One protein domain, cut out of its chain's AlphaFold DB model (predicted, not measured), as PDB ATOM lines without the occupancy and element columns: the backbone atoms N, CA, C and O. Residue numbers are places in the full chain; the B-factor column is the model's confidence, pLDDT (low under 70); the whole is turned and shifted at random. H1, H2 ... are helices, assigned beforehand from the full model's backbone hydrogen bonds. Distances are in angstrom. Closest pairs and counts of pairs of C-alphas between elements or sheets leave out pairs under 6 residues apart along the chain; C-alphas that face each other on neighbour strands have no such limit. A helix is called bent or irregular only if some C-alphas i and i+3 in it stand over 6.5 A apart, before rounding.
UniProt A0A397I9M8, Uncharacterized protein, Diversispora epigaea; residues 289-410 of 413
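This is residues 289 to 410 of the 413 residues of an uncharacterized protein of Diversispora epigaea (UniProt A0A397I9M8). Four helices, H1 to H4, make a compact body, and the long last helix, H5, starts on that body and runs out of it as an arm, with residues 391 to 410 sticking out free. In the body H3 folds back into H4 as a helical hairpin, while H1 crosses both H2 and H3. The printed part has 122 residues with five named helices, H1 to H5 in that order, and no named strand; its class is all helix. The whole is loose, with a radius of gyration of the C-alphas of 17.9 A, and spans 66 by 30 by 25 A, the arm making the length.

Find C-alpha 289 at (2.119, -29.605, -58.359); from there H1, residues 289 to 308, runs 27.5 A. H2 follows at residues 316 to 326. H3, residues 332 to 351, is 29.2 A long, and H4, residues 357 to 373, is 23.4 A long. Both are irregular: C-alphas 333 and 336 are 7.4 A apart, and so are C-alphas 368 and 371. H4 has a kink of 31 degrees near residue 367. Begin H5, residues 377 to 410, at C-alpha 377, (20.488, -44.723, -34.555), and follow it for 49.8 A to C-alpha 410 at (-13.235, -8.392, -30.111).

Look first at H3, the hub, which touches H1, H4 and H5; the helix packing is mostly crossed, with 1 of 5 touching pairs at a shallow tilt. That pair is the hairpin of H3 and H4, at 29 degrees, opposite ways, with Ser 350 and Arg 360 as closest C-alphas, 4.0 A apart. Residues 295 to 303 of H1 touch H3 at a steep tilt of 48 degrees, the same way; the closest C-alphas, of Leu 299 and Gly 341, are 6.4 A apart. Residues 298 to 305 of H1 touch H2 at a steep tilt of 57 degrees, opposite ways, closest at the C-alphas of Ala 301 and Leu 323, 6.1 A apart. H2 and H3 are near each other, with 9 pairs of C-alphas within 10 A. H2 and H4 only just touch, with 3 pairs of C-alphas within 8 A, the closest being those of His 316 and Ala 370 at 7.0 A. Residues 383 to 387 of H5 touch H3 at a steep tilt of 54 degrees, with the closest C-alphas, of Ser 332 and Phe 383, 4.9 A apart. H1 is apart from H4 and H5. Along the backbones of H1, H2 and H5 every O i to N i+4 pair is within hydrogen-bond range; in H3 14 of 16 are, and in H4 11 of 13.

The two C-alphas farthest apart, those of Gln 357 and Leu 410, are 66.0 A apart. Without residues 391 to 410 the body spans 40 by 33 by 19 A. The printed part has no cut; the link from H1 to H2 is short and the other three are tight. The model's mean pLDDT over the printed part is 82.9, and it is under 70 at residues 289 to 295 and 390 to 410.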
ATOM      1  N   GLU A 289       1.168 -30.717 -58.538       40.19
ATOM      2  CA  GLU A 289       2.119 -29.605 -58.359       40.19
ATOM      3  C   GLU A 289       2.835 -29.678 -57.001       40.19
ATOM      4  O   GLU A 289       4.054 -29.620 -56.973       40.19
ATOM      5  N   ASN A 290       2.132 -29.974 -55.900       48.44
ATOM      6  CA  ASN A 290       2.763 -30.037 -54.572       48.44
ATOM      7  C   ASN A 290       3.782 -31.177 -54.389       48.44
ATOM      8  O   ASN A 290       4.737 -31.017 -53.634       48.44
ATOM      9  N   VAL A 291       3.592 -32.333 -55.037       47.59
ATOM     10  CA  VAL A 291       4.542 -33.452 -54.906       47.59
ATOM     11  C   VAL A 291       5.756 -33.208 -55.793       47.59
ATOM     12  O   VAL A 291       6.874 -33.339 -55.310       47.59
ATOM     13  N   GLU A 292       5.553 -32.813 -57.055       55.19
ATOM     14  CA  GLU A 292       6.650 -32.492 -57.977       55.19
ATOM     15  C   GLU A 292       7.487 -31.301 -57.473       55.19
ATOM     16  O   GLU A 292       8.715 -31.353 -57.551       55.19
ATOM     17  N   ASP A 293       6.856 -30.282 -56.877       62.59
ATOM     18  CA  ASP A 293       7.552 -29.146 -56.260       62.59
ATOM     19  C   ASP A 293       8.371 -29.579 -55.039       62.59
ATOM     20  O   ASP A 293       9.510 -29.141 -54.880       62.59
ATOM     21  N   LEU A 294       7.859 -30.494 -54.205       65.56
ATOM     22  CA  LEU A 294       8.615 -31.033 -53.071       65.56
ATOM     23  C   LEU A 294       9.837 -31.843 -53.536       65.56
ATOM     24  O   LEU A 294      10.941 -31.631 -53.026       65.56
ATOM     25  N   LYS A 295       9.676 -32.697 -54.559       69.12
ATOM     26  CA  LYS A 295      10.791 -33.452 -55.167       69.12
ATOM     27  C   LYS A 295      11.856 -32.514 -55.725       69.12
ATOM     28  O   LYS A 295      13.055 -32.720 -55.517       69.12
ATOM     29  N   MET A 296      11.418 -31.470 -56.430       76.44
ATOM     30  CA  MET A 296      12.297 -30.455 -57.005       76.44
ATOM     31  C   MET A 296      13.008 -29.641 -55.922       76.44
ATOM     32  O   MET A 296      14.196 -29.351 -56.069       76.44
ATOM     33  N   ASN A 297      12.346 -29.346 -54.803       79.88
ATOM     34  CA  ASN A 297      12.948 -28.652 -53.667       79.88
ATOM     35  C   ASN A 297      14.041 -29.489 -52.991       79.88
ATOM     36  O   ASN A 297      15.138 -28.974 -52.764       79.88
ATOM     37  N   ILE A 298      13.802 -30.784 -52.752       85.00
ATOM     38  CA  ILE A 298      14.815 -31.696 -52.194       85.00
ATOM     39  C   ILE A 298      16.010 -31.814 -53.150       85.00
ATOM     40  O   ILE A 298      17.161 -31.721 -52.724       85.00
ATOM     41  N   LEU A 299      15.767 -31.970 -54.455       85.44
ATOM     42  CA  LEU A 299      16.834 -32.103 -55.451       85.44
ATOM     43  C   LEU A 299      17.681 -30.826 -55.596       85.44
ATOM     44  O   LEU A 299      18.911 -30.904 -55.718       85.44
ATOM     45  N   ASN A 300      17.037 -29.657 -55.558       86.62
ATOM     46  CA  ASN A 300      17.711 -28.361 -55.572       86.62
ATOM     47  C   ASN A 300      18.541 -28.166 -54.302       86.62
ATOM     48  O   ASN A 300      19.711 -27.805 -54.394       86.62
ATOM     49  N   ALA A 301      17.985 -28.477 -53.129       88.88
ATOM     50  CA  ALA A 301      18.694 -28.361 -51.859       88.88
ATOM     51  C   ALA A 301      19.888 -29.330 -51.768       88.88
ATOM     52  O   ALA A 301      20.971 -28.935 -51.336       88.88
ATOM     53  N   LEU A 302      19.740 -30.565 -52.261       92.00
ATOM     54  CA  LEU A 302      20.848 -31.515 -52.409       92.00
ATOM     55  C   LEU A 302      21.945 -30.958 -53.322       92.00
ATOM     56  O   LEU A 302      23.128 -31.068 -53.012       92.00
ATOM     57  N   THR A 303      21.565 -30.358 -54.449       90.19
ATOM     58  CA  THR A 303      22.520 -29.738 -55.373       90.19
ATOM     59  C   THR A 303      23.257 -28.581 -54.709       90.19
ATOM     60  O   THR A 303      24.484 -28.593 -54.686       90.19
ATOM     61  N   SER A 304      22.531 -27.674 -54.057       90.69
ATOM     62  CA  SER A 304      23.109 -26.556 -53.314       90.69
ATOM     63  C   SER A 304      24.047 -27.007 -52.200       90.69
ATOM     64  O   SER A 304      25.084 -26.378 -52.006       90.69
ATOM     65  N   TYR A 305      23.740 -28.099 -51.492       94.19
ATOM     66  CA  TYR A 305      24.649 -28.655 -50.492       94.19
ATOM     67  C   TYR A 305      25.991 -29.035 -51.123       94.19
ATOM     68  O   TYR A 305      27.031 -28.566 -50.673       94.19
ATOM     69  N   PHE A 306      25.995 -29.843 -52.184       91.44
ATOM     70  CA  PHE A 306      27.250 -30.313 -52.782       91.44
ATOM     71  C   PHE A 306      28.019 -29.232 -53.543       91.44
ATOM     72  O   PHE A 306      29.242 -29.325 -53.628       91.44
ATOM     73  N   ASP A 307      27.331 -28.220 -54.063       88.56
ATOM     74  CA  ASP A 307      27.969 -27.129 -54.798       88.56
ATOM     75  C   ASP A 307      28.572 -26.079 -53.847       88.56
ATOM     76  O   ASP A 307      29.610 -25.498 -54.158       88.56
ATOM     77  N   ASN A 308      27.969 -25.869 -52.667       87.81
ATOM     78  CA  ASN A 308      28.377 -24.818 -51.724       87.81
ATOM     79  C   ASN A 308      29.132 -25.321 -50.483       87.81
ATOM     80  O   ASN A 308      29.557 -24.506 -49.665       87.81
ATOM     81  N   THR A 309      29.301 -26.634 -50.303       90.19
ATOM     82  CA  THR A 309      30.080 -27.187 -49.182       90.19
ATOM     83  C   THR A 309      31.426 -27.717 -49.638       90.19
ATOM     84  O   THR A 309      31.553 -28.357 -50.687       90.19
ATOM     85  N   TYR A 310      32.451 -27.487 -48.818       90.25
ATOM     86  CA  TYR A 310      33.764 -28.055 -49.071       90.25
ATOM     87  C   TYR A 310      33.685 -29.581 -49.051       90.25
ATOM     88  O   TYR A 310      33.071 -30.196 -48.184       90.25
ATOM     89  N   VAL A 311      34.361 -30.204 -50.015       89.69
ATOM     90  CA  VAL A 311      34.344 -31.660 -50.241       89.69
ATOM     91  C   VAL A 311      34.731 -32.462 -48.995       89.69
ATOM     92  O   VAL A 311      34.276 -33.592 -48.804       89.69
ATOM     93  N   ASP A 312      35.594 -31.898 -48.150       90.06
ATOM     94  CA  ASP A 312      36.038 -32.551 -46.919       90.06
ATOM     95  C   ASP A 312      34.907 -32.676 -45.889       90.06
ATOM     96  O   ASP A 312      34.813 -33.720 -45.230       90.06
ATOM     97  N   ASP A 313      33.985 -31.713 -45.881       91.12
ATOM     98  CA  ASP A 313      32.849 -31.616 -44.960       91.12
ATOM     99  C   ASP A 313      31.635 -32.444 -45.411       91.12
ATOM    100  O   ASP A 313      30.662 -32.601 -44.668       91.12
ATOM    101  N   TRP A 314      31.682 -33.029 -46.616       95.06
ATOM    102  CA  TRP A 314      30.608 -33.888 -47.108       95.06
ATOM    103  C   TRP A 314      30.400 -35.088 -46.179       95.06
ATOM    104  O   TRP A 314      31.281 -35.947 -46.024       95.06
ATOM    105  N   SER A 315      29.204 -35.171 -45.604       94.62
ATOM    106  CA  SER A 315      28.792 -36.236 -44.692       94.62
ATOM    107  C   SER A 315      27.293 -36.517 -44.813       94.62
ATOM    108  O   SER A 315      26.531 -35.693 -45.318       94.62
ATOM    109  N   HIS A 316      26.865 -37.704 -44.370       93.88
ATOM    110  CA  HIS A 316      25.444 -38.079 -44.359       93.88
ATOM    111  C   HIS A 316      24.636 -37.130 -43.471       93.88
ATOM    112  O   HIS A 316      23.644 -36.569 -43.921       93.88
ATOM    113  N   ILE A 317      25.106 -36.910 -42.240       92.75
ATOM    114  CA  ILE A 317      24.423 -36.065 -41.260       92.75
ATOM    115  C   ILE A 317      24.468 -34.584 -41.650       92.75
ATOM    116  O   ILE A 317      23.434 -33.932 -41.640       92.75
ATOM    117  N   GLY A 318      25.615 -34.076 -42.117       91.69
ATOM    118  CA  GLY A 318      25.733 -32.675 -42.527       91.69
ATOM    119  C   GLY A 318      24.857 -32.335 -43.735       91.69
ATOM    120  O   GLY A 318      24.345 -31.222 -43.833       91.69
ATOM    121  N   CYS A 319      24.627 -33.297 -44.635       94.12
ATOM    122  CA  CYS A 319      23.669 -33.128 -45.724       94.12
ATOM    123  C   CYS A 319      22.230 -33.059 -45.198       94.12
ATOM    124  O   CYS A 319      21.489 -32.157 -45.577       94.12
ATOM    125  N   LEU A 320      21.847 -33.958 -44.289       93.19
ATOM    126  CA  LEU A 320      20.517 -33.957 -43.675       93.19
ATOM    127  C   LEU A 320      20.240 -32.667 -42.890       93.19
ATOM    128  O   LEU A 320      19.175 -32.077 -43.042       93.19
ATOM    129  N   GLU A 321      21.210 -32.180 -42.118       91.62
ATOM    130  CA  GLU A 321      21.112 -30.901 -41.405       91.62
ATOM    131  C   GLU A 321      20.951 -29.712 -42.358       91.62
ATOM    132  O   GLU A 321      20.214 -28.772 -42.059       91.62
ATOM    133  N   TYR A 322      21.630 -29.739 -43.508       91.94
ATOM    134  CA  TYR A 322      21.463 -28.718 -44.536       91.94
ATOM    135  C   TYR A 322      20.061 -28.769 -45.151       91.94
ATOM    136  O   TYR A 322      19.412 -27.733 -45.281       91.94
ATOM    137  N   LEU A 323      19.570 -29.967 -45.482       90.44
ATOM    138  CA  LEU A 323      18.229 -30.162 -46.036       90.44
ATOM    139  C   LEU A 323      17.137 -29.712 -45.066       90.44
ATOM    140  O   LEU A 323      16.221 -29.018 -45.486       90.44
ATOM    141  N   ALA A 324      17.261 -30.021 -43.775       89.06
ATOM    142  CA  ALA A 324      16.311 -29.570 -42.758       89.06
ATOM    143  C   ALA A 324      16.243 -28.038 -42.636       89.06
ATOM    144  O   ALA A 324      15.190 -27.486 -42.335       89.06
ATOM    145  N   LYS A 325      17.354 -27.335 -42.892       87.50
ATOM    146  CA  LYS A 325      17.375 -25.863 -42.929       87.50
ATOM    147  C   LYS A 325      16.806 -25.306 -44.233       87.50
ATOM    148  O   LYS A 325      16.186 -24.250 -44.221       87.50
ATOM    149  N   ALA A 326      17.057 -25.984 -45.350       84.50
ATOM    150  CA  ALA A 326      16.640 -25.545 -46.677       84.50
ATOM    151  C   ALA A 326      15.168 -25.875 -46.991       84.50
ATOM    152  O   ALA A 326      14.556 -25.203 -47.818       84.50
ATOM    153  N   CYS A 327      14.600 -26.896 -46.346       82.62
ATOM    154  CA  CYS A 327      13.250 -27.393 -46.588       82.62
ATOM    155  C   CYS A 327      12.444 -27.393 -45.278       82.62
ATOM    156  O   CYS A 327      12.605 -28.278 -44.442       82.62
ATOM    157  N   SER A 328      11.537 -26.426 -45.119       73.00
ATOM    158  CA  SER A 328      10.722 -26.225 -43.905       73.00
ATOM    159  C   SER A 328       9.698 -27.328 -43.617       73.00
ATOM    160  O   SER A 328       9.188 -27.407 -42.505       73.00
ATOM    161  N   HIS A 329       9.376 -28.161 -44.608       73.00
ATOM    162  CA  HIS A 329       8.359 -29.217 -44.514       73.00
ATOM    163  C   HIS A 329       8.954 -30.628 -44.495       73.00
ATOM    164  O   HIS A 329       8.230 -31.589 -44.729       73.00
ATOM    165  N   LEU A 330      10.266 -30.753 -44.272       83.12
ATOM    166  CA  LEU A 330      10.943 -32.044 -44.269       83.12
ATOM    167  C   LEU A 330      10.530 -32.862 -43.038       83.12
ATOM    168  O   LEU A 330      10.669 -32.399 -41.906       83.12
ATOM    169  N   THR A 331      10.080 -34.091 -43.259       84.81
ATOM    170  CA  THR A 331       9.650 -35.027 -42.208       84.81
ATOM    171  C   THR A 331      10.368 -36.368 -42.343       84.81
ATOM    172  O   THR A 331      11.090 -36.623 -43.315       84.81
ATOM    173  N   SER A 332      10.167 -37.275 -41.387       84.38
ATOM    174  CA  SER A 332      10.624 -38.661 -41.515       84.38
ATOM    175  C   SER A 332       9.970 -39.411 -42.679       84.38
ATOM    176  O   SER A 332      10.579 -40.359 -43.190       84.38
ATOM    177  N   GLU A 333       8.798 -38.967 -43.163       81.06
ATOM    178  CA  GLU A 333       8.131 -39.537 -44.346       81.06
ATOM    179  C   GLU A 333       9.002 -39.380 -45.611       81.06
ATOM    180  O   GLU A 333       8.994 -40.251 -46.484       81.06
ATOM    181  N   ASP A 334       9.833 -38.332 -45.671       84.94
ATOM    182  CA  ASP A 334      10.681 -38.002 -46.825       84.94
ATOM    183  C   ASP A 334      12.005 -38.786 -46.844       84.94
ATOM    184  O   ASP A 334      12.789 -38.697 -47.791       84.94
ATOM    185  N   ARG A 335      12.282 -39.598 -45.813       87.38
ATOM    186  CA  ARG A 335      13.565 -40.301 -45.621       87.38
ATOM    187  C   ARG A 335      13.996 -41.136 -46.826       87.38
ATOM    188  O   ARG A 335      15.184 -41.167 -47.152       87.38
ATOM    189  N   ILE A 336      13.056 -41.838 -47.461       86.31
ATOM    190  CA  ILE A 336      13.338 -42.680 -48.636       86.31
ATOM    191  C   ILE A 336      13.690 -41.800 -49.836       86.31
ATOM    192  O   ILE A 336      14.691 -42.040 -50.507       86.31
ATOM    193  N   GLU A 337      12.906 -40.750 -50.065       87.44
ATOM    194  CA  GLU A 337      13.096 -39.832 -51.183       87.44
ATOM    195  C   GLU A 337      14.412 -39.052 -51.070       87.44
ATOM    196  O   GLU A 337      15.174 -38.966 -52.037       87.44
ATOM    197  N   ILE A 338      14.748 -38.587 -49.865       90.31
ATOM    198  CA  ILE A 338      16.039 -37.966 -49.559       90.31
ATOM    199  C   ILE A 338      17.181 -38.943 -49.833       90.31
ATOM    200  O   ILE A 338      18.163 -38.568 -50.471       90.31
ATOM    201  N   LEU A 339      17.077 -40.195 -49.373       91.94
ATOM    202  CA  LEU A 339      18.125 -41.200 -49.567       91.94
ATOM    203  C   LEU A 339      18.357 -41.501 -51.053       91.94
ATOM    204  O   LEU A 339      19.507 -41.591 -51.498       91.94
ATOM    205  N   ASP A 340      17.282 -41.643 -51.824       89.75
ATOM    206  CA  ASP A 340      17.360 -41.922 -53.254       89.75
ATOM    207  C   ASP A 340      17.935 -40.729 -54.028       89.75
ATOM    208  O   ASP A 340      18.873 -40.905 -54.816       89.75
ATOM    209  N   GLY A 341      17.465 -39.509 -53.744       89.88
ATOM    210  CA  GLY A 341      18.004 -38.275 -54.323       89.88
ATOM    211  C   GLY A 341      19.479 -38.059 -53.972       89.88
ATOM    212  O   GLY A 341      20.303 -37.783 -54.849       89.88
ATOM    213  N   TYR A 342      19.844 -38.271 -52.706       93.88
ATOM    214  CA  TYR A 342      21.213 -38.170 -52.201       93.88
ATOM    215  C   TYR A 342      22.153 -39.128 -52.941       93.88
ATOM    216  O   TYR A 342      23.194 -38.720 -53.466       93.88
ATOM    217  N   LYS A 343      21.764 -40.404 -53.067       94.06
ATOM    218  CA  LYS A 343      22.541 -41.397 -53.821       94.06
ATOM    219  C   LYS A 343      22.637 -41.049 -55.300       94.06
ATOM    220  O   LYS A 343      23.710 -41.213 -55.879       94.06
ATOM    221  N   ALA A 344      21.546 -40.607 -55.921       92.38
ATOM    222  CA  ALA A 344      21.537 -40.243 -57.335       92.38
ATOM    223  C   ALA A 344      22.509 -39.086 -57.617       92.38
ATOM    224  O   ALA A 344      23.353 -39.192 -58.511       92.38
ATOM    225  N   LYS A 345      22.466 -38.026 -56.800       92.69
ATOM    226  CA  LYS A 345      23.367 -36.874 -56.924       92.69
ATOM    227  C   LYS A 345      24.827 -37.268 -56.709       92.69
ATOM    228  O   LYS A 345      25.676 -36.929 -57.532       92.69
ATOM    229  N   LEU A 346      25.133 -38.041 -55.670       92.56
ATOM    230  CA  LEU A 346      26.500 -38.498 -55.424       92.56
ATOM    231  C   LEU A 346      27.030 -39.436 -56.519       92.56
ATOM    232  O   LEU A 346      28.202 -39.347 -56.883       92.56
ATOM    233  N   ARG A 347      26.189 -40.314 -57.084       92.94
ATOM    234  CA  ARG A 347      26.565 -41.143 -58.242       92.94
ATOM    235  C   ARG A 347      26.888 -40.277 -59.456       92.94
ATOM    236  O   ARG A 347      27.907 -40.514 -60.098       92.94
ATOM    237  N   SER A 348      26.074 -39.254 -59.720       92.38
ATOM    238  CA  SER A 348      26.341 -38.272 -60.777       92.38
ATOM    239  C   SER A 348      27.696 -37.581 -60.570       92.38
ATOM    240  O   SER A 348      28.535 -37.580 -61.470       92.38
ATOM    241  N   ILE A 349      27.982 -37.115 -59.349       89.75
ATOM    242  CA  ILE A 349      29.276 -36.505 -58.998       89.75
ATOM    243  C   ILE A 349      30.433 -37.497 -59.182       89.75
ATOM    244  O   ILE A 349      31.455 -37.143 -59.761       89.75
ATOM    245  N   SER A 350      30.289 -38.739 -58.714       92.44
ATOM    246  CA  SER A 350      31.328 -39.776 -58.800       92.44
ATOM    247  C   SER A 350      31.697 -40.125 -60.246       92.44
ATOM    248  O   SER A 350      32.868 -40.378 -60.557       92.44
ATOM    249  N   LEU A 351      30.701 -40.158 -61.130       90.56
ATOM    250  CA  LEU A 351      30.864 -40.517 -62.539       90.56
ATOM    251  C   LEU A 351      31.273 -39.329 -63.415       90.56
ATOM    252  O   LEU A 351      31.866 -39.541 -64.472       90.56
ATOM    253  N   SER A 352      31.011 -38.098 -62.973       88.88
ATOM    254  CA  SER A 352      31.339 -36.900 -63.737       88.88
ATOM    255  C   SER A 352      32.846 -36.743 -63.946       88.88
ATOM    256  O   SER A 352      33.630 -36.715 -62.996       88.88
ATOM    257  N   GLN A 353      33.256 -36.601 -65.206       85.56
ATOM    258  CA  GLN A 353      34.649 -36.342 -65.577       85.56
ATOM    259  C   GLN A 353      35.065 -34.886 -65.333       85.56
ATOM    260  O   GLN A 353      36.257 -34.625 -65.197       85.56
ATOM    261  N   SER A 354      34.106 -33.957 -65.229       84.94
ATOM    262  CA  SER A 354      34.372 -32.540 -64.947       84.94
ATOM    263  C   SER A 354      34.627 -32.252 -63.464       84.94
ATOM    264  O   SER A 354      35.117 -31.178 -63.125       84.94
ATOM    265  N   MET A 355      34.329 -33.201 -62.569       87.19
ATOM    266  CA  MET A 355      34.556 -33.056 -61.130       87.19
ATOM    267  C   MET A 355      35.985 -33.438 -60.736       87.19
ATOM    268  O   MET A 355      36.560 -34.404 -61.245       87.19
ATOM    269  N   LEU A 356      36.534 -32.735 -59.740       87.69
ATOM    270  CA  LEU A 356      37.845 -33.051 -59.170       87.69
ATOM    271  C   LEU A 356      37.897 -34.501 -58.666       87.69
ATOM    272  O   LEU A 356      36.963 -35.006 -58.037       87.69
ATOM    273  N   GLN A 357      39.035 -35.168 -58.875       89.31
ATOM    274  CA  GLN A 357      39.217 -36.576 -58.501       89.31
ATOM    275  C   GLN A 357      38.960 -36.828 -57.004       89.31
ATOM    276  O   GLN A 357      38.425 -37.877 -56.635       89.31
ATOM    277  N   LYS A 358      39.306 -35.863 -56.141       92.31
ATOM    278  CA  LYS A 358      39.026 -35.905 -54.697       92.31
ATOM    279  C   LYS A 358      37.518 -35.959 -54.420       92.31
ATOM    280  O   LYS A 358      37.075 -36.846 -53.691       92.31
ATOM    281  N   SER A 359      36.739 -35.088 -55.062       88.88
ATOM    282  CA  SER A 359      35.274 -35.036 -54.956       88.88
ATOM    283  C   SER A 359      34.625 -36.327 -55.433       88.88
ATOM    284  O   SER A 359      33.773 -36.884 -54.748       88.88
ATOM    285  N   ARG A 360      35.098 -36.874 -56.559       93.06
ATOM    286  CA  ARG A 360      34.603 -38.146 -57.103       93.06
ATOM    287  C   ARG A 360      34.822 -39.311 -56.137       93.06
ATOM    288  O   ARG A 360      33.893 -40.059 -55.846       93.06
ATOM    289  N   LYS A 361      36.037 -39.437 -55.587       93.38
ATOM    290  CA  LYS A 361      36.384 -40.487 -54.612       93.38
ATOM    291  C   LYS A 361      35.582 -40.358 -53.315       93.38
ATOM    292  O   LYS A 361      35.147 -41.368 -52.768       93.38
ATOM    293  N   LYS A 362      35.393 -39.133 -52.813       95.06
ATOM    294  CA  LYS A 362      34.576 -38.872 -51.620       95.06
ATOM    295  C   LYS A 362      33.110 -39.237 -51.872       95.06
ATOM    296  O   LYS A 362      32.529 -39.950 -51.059       95.06
ATOM    297  N   ALA A 363      32.551 -38.830 -53.013       93.38
ATOM    298  CA  ALA A 363      31.176 -39.146 -53.386       93.38
ATOM    299  C   ALA A 363      30.928 -40.657 -53.481       93.38
ATOM    300  O   ALA A 363      29.958 -41.153 -52.914       93.38
ATOM    301  N   PHE A 364      31.842 -41.396 -54.115       93.75
ATOM    302  CA  PHE A 364      31.772 -42.855 -54.195       93.75
ATOM    303  C   PHE A 364      31.696 -43.511 -52.805       93.75
ATOM    304  O   PHE A 364      30.776 -44.277 -52.531       93.75
ATOM    305  N   LYS A 365      32.599 -43.133 -51.888       95.25
ATOM    306  CA  LYS A 365      32.620 -43.657 -50.508       95.25
ATOM    307  C   LYS A 365      31.331 -43.354 -49.738       95.25
ATOM    308  O   LYS A 365      30.862 -44.178 -48.949       95.25
ATOM    309  N   LEU A 366      30.764 -42.166 -49.937       94.88
ATOM    310  CA  LEU A 366      29.496 -41.798 -49.313       94.88
ATOM    311  C   LEU A 366      28.357 -42.666 -49.860       94.88
ATOM    312  O   LEU A 366      27.621 -43.240 -49.065       94.88
ATOM    313  N   VAL A 367      28.264 -42.884 -51.176       94.81
ATOM    314  CA  VAL A 367      27.240 -43.772 -51.765       94.81
ATOM    315  C   VAL A 367      27.320 -45.190 -51.201       94.81
ATOM    316  O   VAL A 367      26.288 -45.738 -50.820       94.81
ATOM    317  N   GLU A 368      28.520 -45.773 -51.101       94.50
ATOM    318  CA  GLU A 368      28.703 -47.142 -50.584       94.50
ATOM    319  C   GLU A 368      28.264 -47.302 -49.123       94.50
ATOM    320  O   GLU A 368      27.858 -48.383 -48.695       94.50
ATOM    321  N   THR A 369      28.341 -46.225 -48.340       95.06
ATOM    322  CA  THR A 369      27.992 -46.242 -46.915       95.06
ATOM    323  C   THR A 369      26.585 -45.724 -46.627       95.06
ATOM    324  O   THR A 369      26.094 -45.953 -45.522       95.06
ATOM    325  N   ALA A 370      25.919 -45.086 -47.595       92.25
ATOM    326  CA  ALA A 370      24.649 -44.382 -47.412       92.25
ATOM    327  C   ALA A 370      23.553 -45.271 -46.811       92.25
ATOM    328  O   ALA A 370      22.989 -44.919 -45.781       92.25
ATOM    329  N   ASP A 371      23.310 -46.462 -47.368       91.62
ATOM    330  CA  ASP A 371      22.272 -47.381 -46.869       91.62
ATOM    331  C   ASP A 371      22.472 -47.798 -45.413       91.62
ATOM    332  O   ASP A 371      21.515 -47.922 -44.649       91.62
ATOM    333  N   ARG A 372      23.727 -48.046 -45.026       91.88
ATOM    334  CA  ARG A 372      24.058 -48.460 -43.662       91.88
ATOM    335  C   ARG A 372      23.966 -47.274 -42.713       91.88
ATOM    336  O   ARG A 372      23.423 -47.420 -41.624       91.88
ATOM    337  N   SER A 373      24.485 -46.119 -43.121       91.44
ATOM    338  CA  SER A 373      24.462 -44.891 -42.329       91.44
ATOM    339  C   SER A 373      23.036 -44.423 -42.076       91.44
ATOM    340  O   SER A 373      22.689 -44.181 -40.928       91.44
ATOM    341  N   PHE A 374      22.181 -44.409 -43.102       91.00
ATOM    342  CA  PHE A 374      20.779 -44.011 -42.974       91.00
ATOM    343  C   PHE A 374      19.952 -44.950 -42.099       91.00
ATOM    344  O   PHE A 374      18.827 -44.597 -41.785       91.00
ATOM    345  N   LYS A 375      20.476 -46.109 -41.684       89.75
ATOM    346  CA  LYS A 375      19.846 -47.016 -40.709       89.75
ATOM    347  C   LYS A 375      20.438 -46.896 -39.300       89.75
ATOM    348  O   LYS A 375      19.967 -47.572 -38.392       89.75
ATOM    349  N   ARG A 376      21.492 -46.096 -39.107       90.38
ATOM    350  CA  ARG A 376      22.108 -45.897 -37.788       90.38
ATOM    351  C   ARG A 376      21.183 -45.095 -36.885       90.38
ATOM    352  O   ARG A 376      20.459 -44.220 -37.351       90.38
ATOM    353  N   ASN A 377      21.299 -45.363 -35.586       89.12
ATOM    354  CA  ASN A 377      20.488 -44.723 -34.555       89.12
ATOM    355  C   ASN A 377      20.557 -43.189 -34.615       89.12
ATOM    356  O   ASN A 377      19.542 -42.531 -34.489       89.12
ATOM    357  N   GLU A 378      21.735 -42.629 -34.900       90.56
ATOM    358  CA  GLU A 378      21.946 -41.183 -35.060       90.56
ATOM    359  C   GLU A 378      21.019 -40.544 -36.110       90.56
ATOM    360  O   GLU A 378      20.386 -39.529 -35.838       90.56
ATOM    361  N   ILE A 379      20.889 -41.158 -37.292       89.50
ATOM    362  CA  ILE A 379      20.023 -40.637 -38.361       89.50
ATOM    363  C   ILE A 379      18.549 -40.923 -38.061       89.50
ATOM    364  O   ILE A 379      17.691 -40.111 -38.389       89.50
ATOM    365  N   THR A 380      18.233 -42.045 -37.414       89.00
ATOM    366  CA  THR A 380      16.860 -42.312 -36.960       89.00
ATOM    367  C   THR A 380      16.400 -41.258 -35.946       89.00
ATOM    368  O   THR A 380      15.360 -40.645 -36.164       89.00
ATOM    369  N   LEU A 381      17.218 -40.957 -34.931       88.06
ATOM    370  CA  LEU A 381      16.954 -39.903 -33.944       88.06
ATOM    371  C   LEU A 381      16.840 -38.513 -34.586       88.06
ATOM    372  O   LEU A 381      16.050 -37.687 -34.137       88.06
ATOM    373  N   PHE A 382      17.612 -38.243 -35.643       92.31
ATOM    374  CA  PHE A 382      17.490 -37.002 -36.408       92.31
ATOM    375  C   PHE A 382      16.091 -36.846 -37.024       92.31
ATOM    376  O   PHE A 382      15.477 -35.793 -36.874       92.31
ATOM    377  N   PHE A 383      15.565 -37.892 -37.670       89.50
ATOM    378  CA  PHE A 383      14.225 -37.855 -38.265       89.50
ATOM    379  C   PHE A 383      13.110 -37.795 -37.208       89.50
ATOM    380  O   PHE A 383      12.165 -37.034 -37.383       89.50
ATOM    381  N   GLU A 384      13.248 -38.501 -36.083       88.00
ATOM    382  CA  GLU A 384      12.301 -38.396 -34.957       88.00
ATOM    383  C   GLU A 384      12.255 -36.970 -34.377       88.00
ATOM    384  O   GLU A 384      11.188 -36.439 -34.050       88.00
ATOM    385  N   LYS A 385      13.418 -36.311 -34.286       88.50
ATOM    386  CA  LYS A 385      13.511 -34.915 -33.854       88.50
ATOM    387  C   LYS A 385      12.862 -33.959 -34.856       88.50
ATOM    388  O   LYS A 385      12.238 -32.994 -34.419       88.50
ATOM    389  N   LEU A 386      13.000 -34.211 -36.160       86.25
ATOM    390  CA  LEU A 386      12.333 -33.414 -37.194       86.25
ATOM    391  C   LEU A 386      10.812 -33.477 -37.056       86.25
ATOM    392  O   LEU A 386      10.174 -32.429 -37.022       86.25
ATOM    393  N   ASP A 387      10.245 -34.670 -36.890       84.56
ATOM    394  CA  ASP A 387       8.792 -34.832 -36.748       84.56
ATOM    395  C   ASP A 387       8.262 -34.110 -35.505       84.56
ATOM    396  O   ASP A 387       7.285 -33.366 -35.574       84.56
ATOM    397  N   THR A 388       8.978 -34.233 -34.381       81.44
ATOM    398  CA  THR A 388       8.608 -33.559 -33.126       81.44
ATOM    399  C   THR A 388       8.617 -32.032 -33.277       81.44
ATOM    400  O   THR A 388       7.775 -31.347 -32.702       81.44
ATOM    401  N   GLN A 389       9.557 -31.482 -34.056       72.31
ATOM    402  CA  GLN A 389       9.648 -30.040 -34.316       72.31
ATOM    403  C   GLN A 389       8.530 -29.531 -35.234       72.31
ATOM    404  O   GLN A 389       8.032 -28.420 -35.042       72.31
ATOM    405  N   VAL A 390       8.118 -30.333 -36.217       67.00
ATOM    406  CA  VAL A 390       6.987 -30.011 -37.098       67.00
ATOM    407  C   VAL A 390       5.678 -29.979 -36.304       67.00
ATOM    408  O   VAL A 390       4.903 -29.033 -36.456       67.00
ATOM    409  N   ASP A 391       5.470 -30.937 -35.396       63.09
ATOM    410  CA  ASP A 391       4.283 -30.990 -34.534       63.09
ATOM    411  C   ASP A 391       4.206 -29.800 -33.561       63.09
ATOM    412  O   ASP A 391       3.130 -29.220 -33.370       63.09
ATOM    413  N   THR A 392       5.334 -29.375 -32.976       63.69
ATOM    414  CA  THR A 392       5.367 -28.177 -32.117       63.69
ATOM    415  C   THR A 392       5.056 -26.902 -32.898       63.69
ATOM    416  O   THR A 392       4.217 -26.117 -32.462       63.69
ATOM    417  N   ASN A 393       5.635 -26.734 -34.093       63.06
ATOM    418  CA  ASN A 393       5.404 -25.546 -34.921       63.06
ATOM    419  C   ASN A 393       3.944 -25.459 -35.398       63.06
ATOM    420  O   ASN A 393       3.334 -24.395 -35.334       63.06
ATOM    421  N   ALA A 394       3.342 -26.585 -35.798       60.22
ATOM    422  CA  ALA A 394       1.933 -26.632 -36.192       60.22
ATOM    423  C   ALA A 394       0.978 -26.298 -35.029       60.22
ATOM    424  O   ALA A 394      -0.086 -25.703 -35.234       60.22
ATOM    425  N   THR A 395       1.355 -26.665 -33.803       60.91
ATOM    426  CA  THR A 395       0.577 -26.372 -32.591       60.91
ATOM    427  C   THR A 395       0.642 -24.884 -32.234       60.91
ATOM    428  O   THR A 395      -0.391 -24.288 -31.913       60.91
ATOM    429  N   ASP A 396       1.817 -24.269 -32.366       61.09
ATOM    430  CA  ASP A 396       2.031 -22.837 -32.134       61.09
ATOM    431  C   ASP A 396       1.349 -21.970 -33.207       61.09
ATOM    432  O   ASP A 396       0.695 -20.974 -32.883       61.09
ATOM    433  N   ASP A 397       1.391 -22.384 -34.477       61.59
ATOM    434  CA  ASP A 397       0.679 -21.717 -35.574       61.59
ATOM    435  C   ASP A 397      -0.844 -21.769 -35.381       61.59
ATOM    436  O   ASP A 397      -1.548 -20.777 -35.600       61.59
ATOM    437  N   LEU A 398      -1.371 -22.899 -34.896       62.59
ATOM    438  CA  LEU A 398      -2.787 -23.041 -34.556       62.59
ATOM    439  C   LEU A 398      -3.178 -22.173 -33.349       62.59
ATOM    440  O   LEU A 398      -4.276 -21.609 -33.330       62.59
ATOM    441  N   ALA A 399      -2.307 -22.061 -32.343       65.50
ATOM    442  CA  ALA A 399      -2.518 -21.194 -31.185       65.50
ATOM    443  C   ALA A 399      -2.527 -19.709 -31.593       65.50
ATOM    444  O   ALA A 399      -3.447 -18.977 -31.217       65.50
ATOM    445  N   ASN A 400      -1.590 -19.296 -32.448       65.56
ATOM    446  CA  ASN A 400      -1.523 -17.945 -33.007       65.56
ATOM    447  C   ASN A 400      -2.734 -17.626 -33.896       65.56
ATOM    448  O   ASN A 400      -3.341 -16.562 -33.763       65.56
ATOM    449  N   ALA A 401      -3.164 -18.558 -34.754       62.72
ATOM    450  CA  ALA A 401      -4.353 -18.383 -35.590       62.72
ATOM    451  C   ALA A 401      -5.639 -18.240 -34.754       62.72
ATOM    452  O   ALA A 401      -6.493 -17.405 -35.063       62.72
ATOM    453  N   LYS A 402      -5.769 -19.009 -33.663       68.25
ATOM    454  CA  LYS A 402      -6.885 -18.879 -32.711       68.25
ATOM    455  C   LYS A 402      -6.850 -17.544 -31.963       68.25
ATOM    456  O   LYS A 402      -7.907 -16.935 -31.804       68.25
ATOM    457  N   GLY A 403      -5.670 -17.078 -31.550       65.38
ATOM    458  CA  GLY A 403      -5.482 -15.765 -30.923       65.38
ATOM    459  C   GLY A 403      -5.899 -14.616 -31.844       65.38
ATOM    460  O   GLY A 403      -6.727 -13.789 -31.463       65.38
ATOM    461  N   ASN A 404      -5.438 -14.641 -33.096       64.75
ATOM    462  CA  ASN A 404      -5.789 -13.646 -34.114       64.75
ATOM    463  C   ASN A 404      -7.296 -13.644 -34.433       64.75
ATOM    464  O   ASN A 404      -7.903 -12.585 -34.609       64.75
ATOM    465  N   LEU A 405      -7.932 -14.821 -34.460       60.19
ATOM    466  CA  LEU A 405      -9.379 -14.932 -34.657       60.19
ATOM    467  C   LEU A 405     -10.162 -14.352 -33.467       60.19
ATOM    468  O   LEU A 405     -11.184 -13.697 -33.672       60.19
ATOM    469  N   LEU A 406      -9.687 -14.555 -32.237       65.56
ATOM    470  CA  LEU A 406     -10.307 -14.000 -31.032       65.56
ATOM    471  C   LEU A 406     -10.174 -12.468 -30.983       65.56
ATOM    472  O   LEU A 406     -11.155 -11.776 -30.718       65.56
ATOM    473  N   GLU A 407      -8.998 -11.935 -31.319       64.94
ATOM    474  CA  GLU A 407      -8.759 -10.490 -31.426       64.94
ATOM    475  C   GLU A 407      -9.615  -9.840 -32.519       64.94
ATOM    476  O   GLU A 407     -10.164  -8.757 -32.320       64.94
ATOM    477  N   SER A 408      -9.769 -10.508 -33.668       63.16
ATOM    478  CA  SER A 408     -10.619 -10.005 -34.754       63.16
ATOM    479  C   SER A 408     -12.099  -9.948 -34.361       63.16
ATOM    480  O   SER A 408     -12.796  -9.014 -34.749       63.16
ATOM    481  N   LYS A 409     -12.571 -10.886 -33.526       61.69
ATOM    482  CA  LYS A 409     -13.937 -10.882 -32.980       61.69
ATOM    483  C   LYS A 409     -14.163  -9.788 -31.933       61.69
ATOM    484  O   LYS A 409     -15.245  -9.218 -31.917       61.69
ATOM    485  N   LEU A 410     -13.161  -9.470 -31.110       61.62
ATOM    486  CA  LEU A 410     -13.235  -8.392 -30.111       61.62
ATOM    487  C   LEU A 410     -13.168  -6.986 -30.724       61.62
ATOM    488  O   LEU A 410     -13.677  -6.046 -30.132       61.62
TER     489      LEU A 410